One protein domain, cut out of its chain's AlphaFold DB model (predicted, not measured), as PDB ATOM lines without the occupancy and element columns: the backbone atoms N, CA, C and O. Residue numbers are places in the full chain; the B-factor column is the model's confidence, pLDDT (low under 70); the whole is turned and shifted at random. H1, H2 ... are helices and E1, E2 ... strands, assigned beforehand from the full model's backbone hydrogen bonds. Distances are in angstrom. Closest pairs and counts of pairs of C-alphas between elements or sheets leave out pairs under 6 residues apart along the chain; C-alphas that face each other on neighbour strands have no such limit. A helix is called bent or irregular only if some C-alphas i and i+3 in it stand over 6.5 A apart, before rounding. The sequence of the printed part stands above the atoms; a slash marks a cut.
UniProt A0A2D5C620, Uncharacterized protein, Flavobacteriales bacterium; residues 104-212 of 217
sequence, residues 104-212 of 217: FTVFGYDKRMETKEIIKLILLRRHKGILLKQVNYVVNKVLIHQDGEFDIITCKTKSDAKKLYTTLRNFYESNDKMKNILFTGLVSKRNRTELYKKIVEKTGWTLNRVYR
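Overview. This is residues 104 to 212 of the 217 residues of an uncharacterized protein of Flavobacteriales bacterium (UniProt A0A2D5C620). What is the main picture? A twisted five-stranded sheet is the core, with the long helix H2 running along its strands on one face and the shorter H1 on that same face, while H3 crosses the other face and the small H4 packs on H3. What are the bare facts? The printed part has 109 residues with four named helices and five named strands, along the chain E1 H1 E2 E3 E4 H2 E5 H3 H4, in the mixed class of helices and strands. The sheet's order is E1 E4 E3 E2 E5, mixed, and the whole is compact, with a radius of gyration of the C-alphas of 13.4 A and spans of 40 by 28 by 25 A.

Along the chain. Where do the first elements lie? E1, residues 104 to 106, spans 6.2 A from C-alpha 104 at (194.633, 73.939, 163.399), and H1, residues 115 to 123, spans 10.1 A. Which follow? E2 is residues 133 to 138, 16.6 A; E3 141 to 146, 16.1 A; E4 149 to 154, 16.5 A; H2 158 to 173, 22.6 A; and E5 181 to 186, 15.6 A. How does it finish? H3, residues 189 to 203, spans 21.0 A and is only just irregular, C-alphas 190 and 193 being 6.8 A apart. H4, residues 207 to 211, spans 6.2 A and ends at C-alpha 211 at (184.658, 79.137, 176.878).

Arrangement. How do the strands pair? E1 and E4 are antiparallel, with N 154 and O 105 at 2.8 A; E2, E3 and E4 form a meander, each strand the antiparallel neighbour of the one before, with N 145 and O 134 at 2.8 A and N 142 and O 153 at 2.9 A. E2 and E5 are parallel, with N 135 and O 182 at 2.8 A. E4, H2 and E5 are a split strand-helix-strand unit, two strands running the same way with others between them, its crossover right-handed. Where are the helices? In three layers, helices on both faces of the sheet, H1 and H2 are on one face and H3 on the opposite face, at heights of 7.9, 8.3 and 9.4 A; H2 runs along the strands and H3 across them, while H4 only grazes the sheet. H1 and H2 only just touch, with 3 pairs of C-alphas within 8 A, the closest Ile 119 and Leu 168 at 7.2 A; H3 and H4 touch, the closest C-alphas being Tyr 196 and Val 210 at 6.6 A. Are the helix backbones complete? Every O i to N i+4 pair is within hydrogen-bond range in H1, H2 and H4, and 9 of 11 are in H3.

Size, cuts and confidence. How large is it? The two C-alphas farthest apart, of Asp 176 and Thr 206, are 40.1 A apart. Are there cuts or weak places? The printed part has no cut and no long link; pLDDT is under 70 at residues 128 to 130 and 176 to 177, with a mean of 90.2 over the printed part.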
ATOM      1  N   PHE A 104     195.492  73.113 162.557       94.12
ATOM      2  CA  PHE A 104     194.633  73.939 163.399       94.12
ATOM      3  C   PHE A 104     193.425  74.428 162.612       94.12
ATOM      4  O   PHE A 104     193.490  74.600 161.397       94.12
ATOM      5  N   THR A 105     192.304  74.622 163.299       94.81
ATOM      6  CA  THR A 105     191.128  75.241 162.682       94.81
ATOM      7  C   THR A 105     191.281  76.747 162.794       94.81
ATOM      8  O   THR A 105     191.368  77.259 163.910       94.81
ATOM      9  N   VAL A 106     191.302  77.445 161.667       95.56
ATOM     10  CA  VAL A 106     191.337  78.908 161.625       95.56
ATOM     11  C   VAL A 106     189.939  79.394 161.263       95.56
ATOM     12  O   VAL A 106     189.341  78.899 160.313       95.56
ATOM     13  N   PHE A 107     189.384  80.306 162.058       94.12
ATOM     14  CA  PHE A 107     188.068  80.871 161.776       94.12
ATOM     15  C   PHE A 107     188.075  81.610 160.429       94.12
ATOM     16  O   PHE A 107     189.021  82.338 160.140       94.12
ATOM     17  N   GLY A 108     187.032  81.407 159.620       91.50
ATOM     18  CA  GLY A 108     186.920  81.978 158.273       91.50
ATOM     19  C   GLY A 108     187.637  81.193 157.169       91.50
ATOM     20  O   GLY A 108     187.577  81.603 156.017       91.50
ATOM     21  N   TYR A 109     188.290  80.068 157.486       93.00
ATOM     22  CA  TYR A 109     188.931  79.201 156.496       93.00
ATOM     23  C   TYR A 109     188.343  77.789 156.525       93.00
ATOM     24  O   TYR A 109     188.223  77.177 157.588       93.00
ATOM     25  N   ASP A 110     188.061  77.234 155.343       89.25
ATOM     26  CA  ASP A 110     187.477  75.890 155.213       89.25
ATOM     27  C   ASP A 110     188.476  74.780 155.554       89.25
ATOM     28  O   ASP A 110     188.136  73.740 156.127       89.25
ATOM     29  N   LYS A 111     189.749  74.990 155.202       93.00
ATOM     30  CA  LYS A 111     190.817  74.008 155.401       93.00
ATOM     31  C   LYS A 111     191.572  74.285 156.694       93.00
ATOM     32  O   LYS A 111     191.953  75.413 156.997       93.00
ATOM     33  N   ARG A 112     191.851  73.215 157.443       93.75
ATOM     34  CA  ARG A 112     192.748  73.278 158.606       93.75
ATOM     35  C   ARG A 112     194.177  73.551 158.149       93.75
ATOM     36  O   ARG A 112     194.642  72.901 157.214       93.75
ATOM     37  N   MET A 113     194.864  74.428 158.871       95.00
ATOM     38  CA  MET A 113     196.192  74.924 158.513       95.00
ATOM     39  C   MET A 113     197.296  74.342 159.385       95.00
ATOM     40  O   MET A 113     197.112  74.156 160.588       95.00
ATOM     41  N   GLU A 114     198.456  74.098 158.797       94.75
ATOM     42  CA  GLU A 114     199.696  73.789 159.515       94.75
ATOM     43  C   GLU A 114     200.354  75.066 160.061       94.75
ATOM     44  O   GLU A 114     200.096  76.176 159.593       94.75
ATOM     45  N   THR A 115     201.263  74.930 161.031       94.06
ATOM     46  CA  THR A 115     201.955  76.078 161.646       94.06
ATOM     47  C   THR A 115     202.669  76.957 160.611       94.06
ATOM     48  O   THR A 115     202.608  78.181 160.696       94.06
ATOM     49  N   LYS A 116     203.292  76.358 159.587       92.94
ATOM     50  CA  LYS A 116     203.958  77.104 158.500       92.94
ATOM     51  C   LYS A 116     202.975  77.933 157.670       92.94
ATOM     52  O   LYS A 116     203.301  79.051 157.274       92.94
ATOM     53  N   GLU A 117     201.779  77.405 157.424       94.31
ATOM     54  CA  GLU A 117     200.721  78.115 156.700       94.31
ATOM     55  C   GLU A 117     200.183  79.274 157.540       94.31
ATOM     56  O   GLU A 117     200.062  80.380 157.026       94.31
ATOM     57  N   ILE A 118     199.968  79.063 158.844       95.06
ATOM     58  CA  ILE A 118     199.575  80.124 159.788       95.06
ATOM     59  C   ILE A 118     200.614  81.246 159.807       95.06
ATOM     60  O   ILE A 118     200.259  82.421 159.727       95.06
ATOM     61  N   ILE A 119     201.902  80.899 159.878       93.19
ATOM     62  CA  ILE A 119     202.985  81.883 159.828       93.19
ATOM     63  C   ILE A 119     202.890  82.691 158.531       93.19
ATOM     64  O   ILE A 119     202.829  83.915 158.572       93.19
ATOM     65  N   LYS A 120     202.827  82.025 157.376       92.25
ATOM     66  CA  LYS A 120     202.852  82.694 156.070       92.25
ATOM     67  C   LYS A 120     201.598  83.532 155.795       92.25
ATOM     68  O   LYS A 120     201.715  84.650 155.305       92.25
ATOM     69  N   LEU A 121     200.417  82.983 156.070       91.75
ATOM     70  CA  LEU A 121     199.128  83.550 155.659       91.75
ATOM     71  C   LEU A 121     198.510  84.477 156.704       91.75
ATOM     72  O   LEU A 121     197.669  85.297 156.348       91.75
ATOM     73  N   ILE A 122     198.880  84.341 157.979       91.81
ATOM     74  CA  ILE A 122     198.274  85.097 159.082       91.81
ATOM     75  C   ILE A 122     199.327  85.978 159.747       91.81
ATOM     76  O   ILE A 122     199.266  87.203 159.649       91.81
ATOM     77  N   LEU A 123     200.349  85.368 160.356       90.50
ATOM     78  CA  LEU A 123     201.359  86.108 161.117       90.50
ATOM     79  C   LEU A 123     202.104  87.116 160.223       90.50
ATOM     80  O   LEU A 123     202.184  88.296 160.552       90.50
ATOM     81  N   LEU A 124     202.563  86.676 159.049       88.50
ATOM     82  CA  LEU A 124     203.340  87.470 158.090       88.50
ATOM     83  C   LEU A 124     202.497  88.101 156.975       88.50
ATOM     84  O   LEU A 124     203.054  88.622 156.007       88.50
ATOM     85  N   ARG A 125     201.164  88.071 157.096       86.69
ATOM     86  CA  ARG A 125     200.257  88.720 156.141       86.69
ATOM     87  C   ARG A 125     200.683  90.181 155.945       86.69
ATOM     88  O   ARG A 125     200.768  90.921 156.929       86.69
ATOM     89  N   ARG A 126     201.000  90.572 154.705       76.25
ATOM     90  CA  ARG A 126     201.410  91.942 154.354       76.25
ATOM     91  C   ARG A 126     200.181  92.840 154.269       76.25
ATOM     92  O   ARG A 126     199.170  92.428 153.715       76.25
ATOM     93  N   HIS A 127     200.295  94.055 154.785       71.69
ATOM     94  CA  HIS A 127     199.266  95.088 154.684       71.69
ATOM     95  C   HIS A 127     199.892  96.381 154.153       71.69
ATOM     96  O   HIS A 127     201.114  96.547 154.196       71.69
ATOM     97  N   LYS A 128     199.061  97.278 153.612       63.78
ATOM     98  CA  LYS A 128     199.496  98.612 153.185       63.78
ATOM     99  C   LYS A 128     199.761  99.459 154.443       63.78
ATOM    100  O   LYS A 128     198.841 100.075 154.959       63.78
ATOM    101  N   GLY A 129     200.994  99.425 154.956       66.88
ATOM    102  CA  GLY A 129     201.440 100.175 156.142       66.88
ATOM    103  C   GLY A 129     202.225  99.327 157.154       66.88
ATOM    104  O   GLY A 129     202.151  98.095 157.138       66.88
ATOM    105  N   ILE A 130     202.990  99.980 158.040       61.78
ATOM    106  CA  ILE A 130     203.629  99.317 159.188       61.78
ATOM    107  C   ILE A 130     202.596  99.241 160.304       61.78
ATOM    108  O   ILE A 130     202.259 100.246 160.919       61.78
ATOM    109  N   LEU A 131     202.103  98.036 160.555       73.75
ATOM    110  CA  LEU A 131     201.084  97.795 161.565       73.75
ATOM    111  C   LEU A 131     201.653  96.878 162.633       73.75
ATOM    112  O   LEU A 131     202.250  95.835 162.330       73.75
ATOM    113  N   LEU A 132     201.488  97.305 163.882       85.88
ATOM    114  CA  LEU A 132     201.825  96.508 165.046       85.88
ATOM    115  C   LEU A 132     200.808  95.372 165.150       85.88
ATOM    116  O   LEU A 132     199.615  95.606 165.338       85.88
ATOM    117  N   LYS A 133     201.283  94.134 165.045       90.75
ATOM    118  CA  LYS A 133     200.466  92.952 165.314       90.75
ATOM    119  C   LYS A 133     200.615  92.564 166.769       90.75
ATOM    120  O   LYS A 133     201.717  92.606 167.310       90.75
ATOM    121  N   GLN A 134     199.535  92.108 167.384       93.56
ATOM    122  CA  GLN A 134     199.586  91.567 168.736       93.56
ATOM    123  C   GLN A 134     199.148  90.108 168.731       93.56
ATOM    124  O   GLN A 134     198.065  89.776 168.259       93.56
ATOM    125  N   VAL A 135     199.968  89.229 169.298       96.38
ATOM    126  CA  VAL A 135     199.646  87.810 169.456       96.38
ATOM    127  C   VAL A 135     199.401  87.517 170.927       96.38
ATOM    128  O   VAL A 135     200.231  87.819 171.789       96.38
ATOM    129  N   ASN A 136     198.266  86.894 171.224       96.81
ATOM    130  CA  ASN A 136     197.934  86.406 172.556       96.81
ATOM    131  C   ASN A 136     197.210  85.057 172.469       96.81
ATOM    132  O   ASN A 136     196.916  84.546 171.387       96.81
ATOM    133  N   TYR A 137     196.961  84.438 173.616       97.19
ATOM    134  CA  TYR A 137     196.167  83.216 173.672       97.19
ATOM    135  C   TYR A 137     195.214  83.219 174.860       97.19
ATOM    136  O   TYR A 137     195.482  83.787 175.920       97.19
ATOM    137  N   VAL A 138     194.081  82.546 174.685       95.62
ATOM    138  CA  VAL A 138     193.040  82.402 175.698       95.62
ATOM    139  C   VAL A 138     192.387  81.035 175.566       95.62
ATOM    140  O   VAL A 138     191.963  80.619 174.491       95.62
ATOM    141  N   VAL A 139     192.295  80.306 176.679       93.31
ATOM    142  CA  VAL A 139     191.727  78.952 176.697       93.31
ATOM    143  C   VAL A 139     192.433  78.076 175.644       93.31
ATOM    144  O   VAL A 139     193.632  77.866 175.783       93.31
ATOM    145  N   ASN A 140     191.744  77.563 174.624       93.25
ATOM    146  CA  ASN A 140     192.302  76.742 173.551       93.25
ATOM    147  C   ASN A 140     192.467  77.531 172.243       93.25
ATOM    148  O   ASN A 140     192.521  76.922 171.180       93.25
ATOM    149  N   LYS A 141     192.481  78.864 172.297       96.12
ATOM    150  CA  LYS A 141     192.508  79.737 171.123       96.12
ATOM    151  C   LYS A 141     193.754  80.612 171.152       96.12
ATOM    152  O   LYS A 141     194.123  81.120 172.210       96.12
ATOM    153  N   VAL A 142     194.386  80.775 169.998       97.75
ATOM    154  CA  VAL A 142     195.429  81.777 169.753       97.75
ATOM    155  C   VAL A 142     194.804  82.865 168.894       97.75
ATOM    156  O   VAL A 142     194.108  82.552 167.926       97.75
ATOM    157  N   LEU A 143     195.017  84.118 169.277       97.00
ATOM    158  CA  LEU A 143     194.479  85.285 168.594       97.00
ATOM    159  C   LEU A 143     195.634  86.117 168.053       97.00
ATOM    160  O   LEU A 143     196.611  86.368 168.765       97.00
ATOM    161  N   ILE A 144     195.513  86.530 166.797       95.38
ATOM    162  CA  ILE A 144     196.460  87.430 166.143       95.38
ATOM    163  C   ILE A 144     195.674  88.680 165.772       95.38
ATOM    164  O   ILE A 144     194.839  88.639 164.875       95.38
ATOM    165  N   HIS A 145     195.904  89.757 166.515       92.62
ATOM    166  CA  HIS A 145     195.248  91.045 166.344       92.62
ATOM    167  C   HIS A 145     196.020  91.911 165.357       92.62
ATOM    168  O   HIS A 145     197.253  91.985 165.417       92.62
ATOM    169  N   GLN A 146     195.273  92.586 164.490       88.00
ATOM    170  CA  GLN A 146     195.776  93.541 163.520       88.00
ATOM    171  C   GLN A 146     194.651  94.514 163.133       88.00
ATOM    172  O   GLN A 146     193.577  94.073 162.746       88.00
ATOM    173  N   ASP A 147     194.900  95.823 163.233       81.31
ATOM    174  CA  ASP A 147     194.002  96.910 162.793       81.31
ATOM    175  C   ASP A 147     192.566  96.837 163.328       81.31
ATOM    176  O   ASP A 147     191.599  96.976 162.586       81.31
ATOM    177  N   GLY A 148     192.404  96.565 164.625       79.25
ATOM    178  CA  GLY A 148     191.079  96.416 165.245       79.25
ATOM    179  C   GLY A 148     190.387  95.082 164.940       79.25
ATOM    180  O   GLY A 148     189.479  94.682 165.665       79.25
ATOM    181  N   GLU A 149     190.885  94.335 163.957       87.31
ATOM    182  CA  GLU A 149     190.472  92.979 163.633       87.31
ATOM    183  C   GLU A 149     191.381  91.935 164.296       87.31
ATOM    184  O   GLU A 149     192.459  92.219 164.829       87.31
ATOM    185  N   PHE A 150     190.932  90.680 164.291       92.31
ATOM    186  CA  PHE A 150     191.753  89.560 164.750       92.31
ATOM    187  C   PHE A 150     191.423  88.238 164.059       92.31
ATOM    188  O   PHE A 150     190.259  87.921 163.801       92.31
ATOM    189  N   ASP A 151     192.453  87.438 163.796       95.38
ATOM    190  CA  ASP A 151     192.329  86.053 163.355       95.38
ATOM    191  C   ASP A 151     192.239  85.122 164.578       95.38
ATOM    192  O   ASP A 151     192.937  85.311 165.578       95.38
ATOM    193  N   ILE A 152     191.391  84.089 164.496       96.19
ATOM    194  CA  ILE A 152     191.165  83.127 165.587       96.19
ATOM    195  C   ILE A 152     191.639  81.745 165.159       96.19
ATOM    196  O   ILE A 152     191.062  81.126 164.264       96.19
ATOM    197  N   ILE A 153     192.632  81.210 165.864       96.88
ATOM    198  CA  ILE A 153     193.139  79.855 165.655       96.88
ATOM    199  C   ILE A 153     192.692  78.979 166.824       96.88
ATOM    200  O   ILE A 153     193.071  79.201 167.972       96.88
ATOM    201  N   THR A 154     191.885  77.961 166.542       94.75
ATOM    202  CA  THR A 154     191.378  77.018 167.544       94.75
ATOM    203  C   THR A 154     192.261  75.775 167.621       94.75
ATOM    204  O   THR A 154     192.474  75.063 166.639       94.75
ATOM    205  N   CYS A 155     192.727  75.490 168.833       92.38
ATOM    206  CA  CYS A 155     193.544  74.339 169.185       92.38
ATOM    207  C   CYS A 155     192.718  73.263 169.902       92.38
ATOM    208  O   CYS A 155     191.621  73.496 170.417       92.38
ATOM    209  N   LYS A 156     193.278  72.056 169.985       88.94
ATOM    210  CA  LYS A 156     192.658  70.910 170.664       88.94
ATOM    211  C   LYS A 156     192.489  71.108 172.168       88.94
ATOM    212  O   LYS A 156     191.493  70.644 172.727       88.94
ATOM    213  N   THR A 157     193.465  71.747 172.808       89.12
ATOM    214  CA  THR A 157     193.523  71.968 174.258       89.12
ATOM    215  C   THR A 157     194.152  73.322 174.594       89.12
ATOM    216  O   THR A 157     194.756  73.977 173.743       89.12
ATOM    217  N   LYS A 158     194.066  73.722 175.872       91.62
ATOM    218  CA  LYS A 158     194.783  74.895 176.402       91.62
ATOM    219  C   LYS A 158     196.305  74.783 176.268       91.62
ATOM    220  O   LYS A 158     196.976  75.770 175.981       91.62
ATOM    221  N   SER A 159     196.845  73.581 176.482       90.00
ATOM    222  CA  SER A 159     198.286  73.332 176.360       90.00
ATOM    223  C   SER A 159     198.749  73.521 174.919       90.00
ATOM    224  O   SER A 159     199.765  74.170 174.693       90.00
ATOM    225  N   ASP A 160     197.972  73.038 173.947       90.06
ATOM    226  CA  ASP A 160     198.315  73.184 172.529       90.06
ATOM    227  C   ASP A 160     198.270  74.647 172.075       90.06
ATOM    228  O   ASP A 160     199.134  75.062 171.311       90.06
ATOM    229  N   ALA A 161     197.338  75.456 172.595       93.69
ATOM    230  CA  ALA A 161     197.318  76.896 172.324       93.69
ATOM    231  C   ALA A 161     198.576  77.600 172.856       93.69
ATOM    232  O   ALA A 161     199.192  78.384 172.138       93.69
ATOM    233  N   LYS A 162     199.009  77.269 174.083       94.56
ATOM    234  CA  LYS A 162     200.275  77.774 174.639       94.56
ATOM    235  C   LYS A 162     201.474  77.327 173.794       94.56
ATOM    236  O   LYS A 162     202.345  78.143 173.520       94.56
ATOM    237  N   LYS A 163     201.515  76.059 173.367       93.19
ATOM    238  CA  LYS A 163     202.588  75.530 172.509       93.19
ATOM    239  C   LYS A 163     202.647  76.263 171.176       93.19
ATOM    240  O   LYS A 163     203.711  76.751 170.832       93.19
ATOM    241  N   LEU A 164     201.516  76.394 170.478       95.44
ATOM    242  CA  LEU A 164     201.450  77.122 169.214       95.44
ATOM    243  C   LEU A 164     201.914  78.572 169.395       95.44
ATOM    244  O   LEU A 164     202.756  79.034 168.636       95.44
ATOM    245  N   TYR A 165     201.431  79.261 170.434       96.88
ATOM    246  CA  TYR A 165     201.887  80.607 170.779       96.88
ATOM    247  C   TYR A 165     203.415  80.678 170.941       96.88
ATOM    248  O   TYR A 165     204.058  81.537 170.343       96.88
ATOM    249  N   THR A 166     204.009  79.758 171.710       95.81
ATOM    250  CA  THR A 166     205.464  79.698 171.905       95.81
ATOM    251  C   THR A 166     206.199  79.372 170.605       95.81
ATOM    252  O   THR A 166     207.213  79.993 170.322       95.81
ATOM    253  N   THR A 167     205.689  78.461 169.775       95.00
ATOM    254  CA  THR A 167     206.284  78.145 168.468       95.00
ATOM    255  C   THR A 167     206.295  79.363 167.543       95.00
ATOM    256  O   THR A 167     207.311  79.630 166.907       95.00
ATOM    257  N   LEU A 168     205.197  80.128 167.489       94.88
ATOM    258  CA  LEU A 168     205.126  81.369 166.710       94.88
ATOM    259  C   LEU A 168     206.100  82.427 167.245       94.88
ATOM    260  O   LEU A 168     206.761  83.100 166.457       94.88
ATOM    261  N   ARG A 169     206.214  82.541 168.574       94.44
ATOM    262  CA  ARG A 169     207.154  83.451 169.234       94.44
ATOM    263  C   ARG A 169     208.604  83.094 168.916       94.44
ATOM    264  O   ARG A 169     209.333  83.953 168.446       94.44
ATOM    265  N   ASN A 170     208.992  81.834 169.094       93.31
ATOM    266  CA  ASN A 170     210.349  81.368 168.810       93.31
ATOM    267  C   ASN A 170     210.704  81.570 167.332       93.31
ATOM    268  O   ASN A 170     211.817  81.973 167.012       93.31
ATOM    269  N   PHE A 171     209.751  81.319 166.425       91.62
ATOM    270  CA  PHE A 171     209.941  81.611 165.007       91.62
ATOM    271  C   PHE A 171     210.215  83.103 164.780       91.62
ATOM    272  O   PHE A 171     211.162  83.443 164.078       91.62
ATOM    273  N   TYR A 172     209.423  83.994 165.379       89.81
ATOM    274  CA  TYR A 172     209.635  85.438 165.274       89.81
ATOM    275  C   TYR A 172     210.985  85.878 165.861       89.81
ATOM    276  O   TYR A 172     211.738  86.561 165.181       89.81
ATOM    277  N   GLU A 173     211.326  85.429 167.071       88.69
ATOM    278  CA  GLU A 173     212.583  85.769 167.755       88.69
ATOM    279  C   GLU A 173     213.820  85.246 167.010       88.69
ATOM    280  O   GLU A 173     214.865  85.879 167.045       88.69
ATOM    281  N   SER A 174     213.702  84.135 166.277       88.56
ATOM    282  CA  SER A 174     214.781  83.635 165.410       88.56
ATOM    283  C   SER A 174     214.979  84.439 164.114       88.56
ATOM    284  O   SER A 174     215.893  84.142 163.348       88.56
ATOM    285  N   ASN A 175     214.115  85.422 163.830       83.94
ATOM    286  CA  ASN A 175     214.143  86.230 162.613       83.94
ATOM    287  C   ASN A 175     214.316  87.725 162.944       83.94
ATOM    288  O   ASN A 175     213.339  88.467 163.030       83.94
ATOM    289  N   ASP A 176     215.562  88.205 162.990       69.88
ATOM    290  CA  ASP A 176     215.926  89.595 163.351       69.88
ATOM    291  C   ASP A 176     215.322  90.702 162.463       69.88
ATOM    292  O   ASP A 176     215.367  91.893 162.784       69.88
ATOM    293  N   LYS A 177     214.747  90.329 161.316       68.81
ATOM    294  CA  LYS A 177     214.161  91.263 160.344       68.81
ATOM    295  C   LYS A 177     212.736  91.701 160.696       68.81
ATOM    296  O   LYS A 177     212.200  92.584 160.030       68.81
ATOM    297  N   MET A 178     212.102  91.090 161.697       70.75
ATOM    298  CA  MET A 178     210.710  91.363 162.060       70.75
ATOM    299  C   MET A 178     210.665  92.132 163.385       70.75
ATOM    300  O   MET A 178     211.112  91.623 164.403       70.75
ATOM    301  N   LYS A 179     210.143  93.366 163.373       73.88
ATOM    302  CA  LYS A 179     210.088  94.245 164.565       73.88
ATOM    303  C   LYS A 179     208.685  94.758 164.905       73.88
ATOM    304  O   LYS A 179     208.531  95.611 165.769       73.88
ATOM    305  N   ASN A 180     207.658  94.262 164.219       85.88
ATOM    306  CA  ASN A 180     206.294  94.782 164.304       85.88
ATOM    307  C   ASN A 180     205.297  93.804 164.945       85.88
ATOM    308  O   ASN A 180     204.096  93.952 164.732       85.88
ATOM    309  N   ILE A 181     205.755  92.794 165.695       90.81
ATOM    310  CA  ILE A 181     204.866  91.831 166.361       90.81
ATOM    311  C   ILE A 181     205.137  91.807 167.865       90.81
ATOM    312  O   ILE A 181     206.247  91.517 168.307       90.81
ATOM    313  N   LEU A 182     204.095  92.065 168.652       91.94
ATOM    314  CA  LEU A 182     204.112  92.016 170.107       91.94
ATOM    315  C   LEU A 182     203.441  90.738 170.620       91.94
ATOM    316  O   LEU A 182     202.265  90.476 170.372       91.94
ATOM    317  N   PHE A 183     204.180  89.957 171.399       95.06
ATOM    318  CA  PHE A 183     203.715  88.717 172.013       95.06
ATOM    319  C   PHE A 183     203.336  88.965 173.484       95.06
ATOM    320  O   PHE A 183     204.209  89.031 174.345       95.06
ATOM    321  N   THR A 184     202.038  89.090 173.794       94.44
ATOM    322  CA  THR A 184     201.559  89.496 175.142       94.44
ATOM    323  C   THR A 184     201.111  88.342 176.042       94.44
ATOM    324  O   THR A 184     200.680  88.554 177.171       94.44
ATOM    325  N   GLY A 185     201.188  87.102 175.568       95.38
ATOM    326  CA  GLY A 185     200.966  85.910 176.383       95.38
ATOM    327  C   GLY A 185     199.498  85.575 176.646       95.38
ATOM    328  O   GLY A 185     198.637  85.720 175.778       95.38
ATOM    329  N   LEU A 186     199.235  85.034 177.840       96.44
ATOM    330  CA  LEU A 186     197.901  84.599 178.254       96.44
ATOM    331  C   LEU A 186     197.039  85.814 178.596       96.44
ATOM    332  O   LEU A 186     197.396  86.598 179.472       96.44
ATOM    333  N   VAL A 187     195.850  85.902 178.002       94.75
ATOM    334  CA  VAL A 187     194.902  86.975 178.325       94.75
ATOM    335  C   VAL A 187     194.485  86.895 179.800       94.75
ATOM    336  O   VAL A 187     194.048  85.839 180.294       94.75
ATOM    337  N   SER A 188     194.617  88.025 180.500       90.94
ATOM    338  CA  SER A 188     194.289  88.181 181.920       90.94
ATOM    339  C   SER A 188     192.804  87.916 182.184       90.94
ATOM    340  O   SER A 188     191.958  88.123 181.317       90.94
ATOM    341  N   LYS A 189     192.449  87.459 183.392       88.69
ATOM    342  CA  LYS A 189     191.043  87.159 183.729       88.69
ATOM    343  C   LYS A 189     190.119  88.372 183.550       88.69
ATOM    344  O   LYS A 189     189.001  88.183 183.090       88.69
ATOM    345  N   ARG A 190     190.603  89.579 183.864       89.19
ATOM    346  CA  ARG A 190     189.844  90.837 183.757       89.19
ATOM    347  C   ARG A 190     189.456  91.153 182.306       89.19
ATOM    348  O   ARG A 190     188.313  91.498 182.049       89.19
ATOM    349  N   ASN A 191     190.363  90.912 181.358       89.12
ATOM    350  CA  ASN A 191     190.157  91.268 179.947       89.12
ATOM    351  C   ASN A 191     189.434  90.171 179.146       89.12
ATOM    352  O   ASN A 191     189.046  90.377 177.999       89.12
ATOM    353  N   ARG A 192     189.254  88.978 179.728       91.19
ATOM    354  CA  ARG A 192     188.629  87.837 179.043       91.19
ATOM    355  C   ARG A 192     187.174  88.086 178.688       91.19
ATOM    356  O   ARG A 192     186.770  87.706 177.601       91.19
ATOM    357  N   THR A 193     186.398  88.698 179.581       90.56
ATOM    358  CA  THR A 193     184.958  88.896 179.368       90.56
ATOM    359  C   THR A 193     184.691  89.719 178.112       90.56
ATOM    360  O   THR A 193     183.903  89.306 177.266       90.56
ATOM    361  N   GLU A 194     185.393  90.840 177.956       91.19
ATOM    362  CA  GLU A 194     185.282  91.692 176.771       91.19
ATOM    363  C   GLU A 194     185.781  90.975 175.512       91.19
ATOM    364  O   GLU A 194     185.114  90.976 174.480       91.19
ATOM    365  N   LEU A 195     186.915  90.275 175.613       92.44
ATOM    366  CA  LEU A 195     187.450  89.490 174.505       92.44
ATOM    367  C   LEU A 195     186.469  88.415 174.023       92.44
ATOM    368  O   LEU A 195     186.345  88.174 172.825       92.44
ATOM    369  N   TYR A 196     185.766  87.753 174.941       94.12
ATOM    370  CA  TYR A 196     184.780  86.747 174.582       94.12
ATOM    371  C   TYR A 196     183.573  87.350 173.876       94.12
ATOM    372  O   TYR A 196     183.116  86.742 172.913       94.12
ATOM    373  N   LYS A 197     183.107  88.538 174.284       93.69
ATOM    374  CA  LYS A 197     182.056  89.269 173.555       93.69
ATOM    375  C   LYS A 197     182.491  89.551 172.117       93.69
ATOM    376  O   LYS A 197     181.812  89.111 171.198       93.69
ATOM    377  N   LYS A 198     183.698  90.098 171.928       93.69
ATOM    378  CA  LYS A 198     184.290  90.339 170.598       93.69
ATOM    379  C   LYS A 198     184.389  89.064 169.753       93.69
ATOM    380  O   LYS A 198     184.127  89.081 168.554       93.69
ATOM    381  N   ILE A 199     184.752  87.926 170.358       94.44
ATOM    382  CA  ILE A 199     184.771  86.632 169.655       94.44
ATOM    383  C   ILE A 199     183.358  86.206 169.244       94.44
ATOM    384  O   ILE A 199     183.182  85.738 168.121       94.44
ATOM    385  N   VAL A 200     182.366  86.323 170.128       95.38
ATOM    386  CA  VAL A 200     180.969  85.982 169.813       95.38
ATOM    387  C   VAL A 200     180.454  86.857 168.673       95.38
ATOM    388  O   VAL A 200     179.954  86.312 167.696       95.38
ATOM    389  N   GLU A 201     180.657  88.171 168.756       94.50
ATOM    390  CA  GLU A 201     180.267  89.147 167.728       94.50
ATOM    391  C   GLU A 201     180.885  88.807 166.366       94.50
ATOM    392  O   GLU A 201     180.178  88.736 165.367       94.50
ATOM    393  N   LYS A 202     182.187  88.492 166.330       94.38
ATOM    394  CA  LYS A 202     182.887  88.138 165.087       94.38
ATOM    395  C   LYS A 202     182.465  86.787 164.501       94.38
ATOM    396  O   LYS A 202     182.493  86.601 163.288       94.38
ATOM    397  N   THR A 203     182.170  85.800 165.351       93.19
ATOM    398  CA  THR A 203     182.033  84.394 164.919       93.19
ATOM    399  C   THR A 203     180.610  83.858 164.884       93.19
ATOM    400  O   THR A 203     180.390  82.782 164.325       93.19
ATOM    401  N   GLY A 204     179.668  84.531 165.545       93.50
ATOM    402  CA  GLY A 204     178.331  84.004 165.822       93.50
ATOM    403  C   GLY A 204     178.328  82.774 166.741       93.50
ATOM    404  O   GLY A 204     177.325  82.070 166.840       93.50
ATOM    405  N   TRP A 205     179.448  82.437 167.392       93.81
ATOM    406  CA  TRP A 205     179.514  81.272 168.273       93.81
ATOM    407  C   TRP A 205     178.792  81.515 169.593       93.81
ATOM    408  O   TRP A 205     178.841  82.598 170.161       93.81
ATOM    409  N   THR A 206     178.222  80.456 170.164       92.50
ATOM    410  CA  THR A 206     177.690  80.519 171.528       92.50
ATOM    411  C   THR A 206     178.810  80.745 172.545       92.50
ATOM    412  O   THR A 206     179.924  80.228 172.398       92.50
ATOM    413  N   LEU A 207     178.500  81.448 173.637       89.56
ATOM    414  CA  LEU A 207     179.438  81.678 174.741       89.56
ATOM    415  C   LEU A 207     180.064  80.373 175.252       89.56
ATOM    416  O   LEU A 207     181.279  80.293 175.435       89.56
ATOM    417  N   ASN A 208     179.267  79.307 175.367       89.38
ATOM    418  CA  ASN A 208     179.751  77.981 175.756       89.38
ATOM    419  C   ASN A 208     180.884  77.489 174.845       89.38
ATOM    420  O   ASN A 208     181.898  76.995 175.336       89.38
ATOM    421  N   ARG A 209     180.766  77.666 173.523       88.12
ATOM    422  CA  ARG A 209     181.822  77.301 172.564       88.12
ATOM    423  C   ARG A 209     183.068  78.177 172.710       88.12
ATOM    424  O   ARG A 209     184.189  77.680 172.556       88.12
ATOM    425  N   VAL A 210     182.903  79.457 173.026       89.12
ATOM    426  CA  VAL A 210     184.029  80.367 173.269       89.12
ATOM    427  C   VAL A 210     184.803  79.949 174.526       89.12
ATOM    428  O   VAL A 210     186.030  79.828 174.467       89.12
ATOM    429  N   TYR A 211     184.093  79.599 175.603       88.81
ATOM    430  CA  TYR A 211     184.658  79.137 176.878       88.81
ATOM    431  C   TYR A 211     185.271  77.730 176.843       88.81
ATOM    432  O   TYR A 211     186.033  77.368 177.747       88.81
ATOM    433  N   ARG A 212     184.965  76.920 175.819       85.62
ATOM    434  CA  ARG A 212     185.448  75.535 175.725       85.62
ATOM    435  C   ARG A 212     186.964  75.453 175.766       85.62
ATOM    436  O   ARG A 212     187.663  76.056 174.963       85.62
TER     437      ARG A 212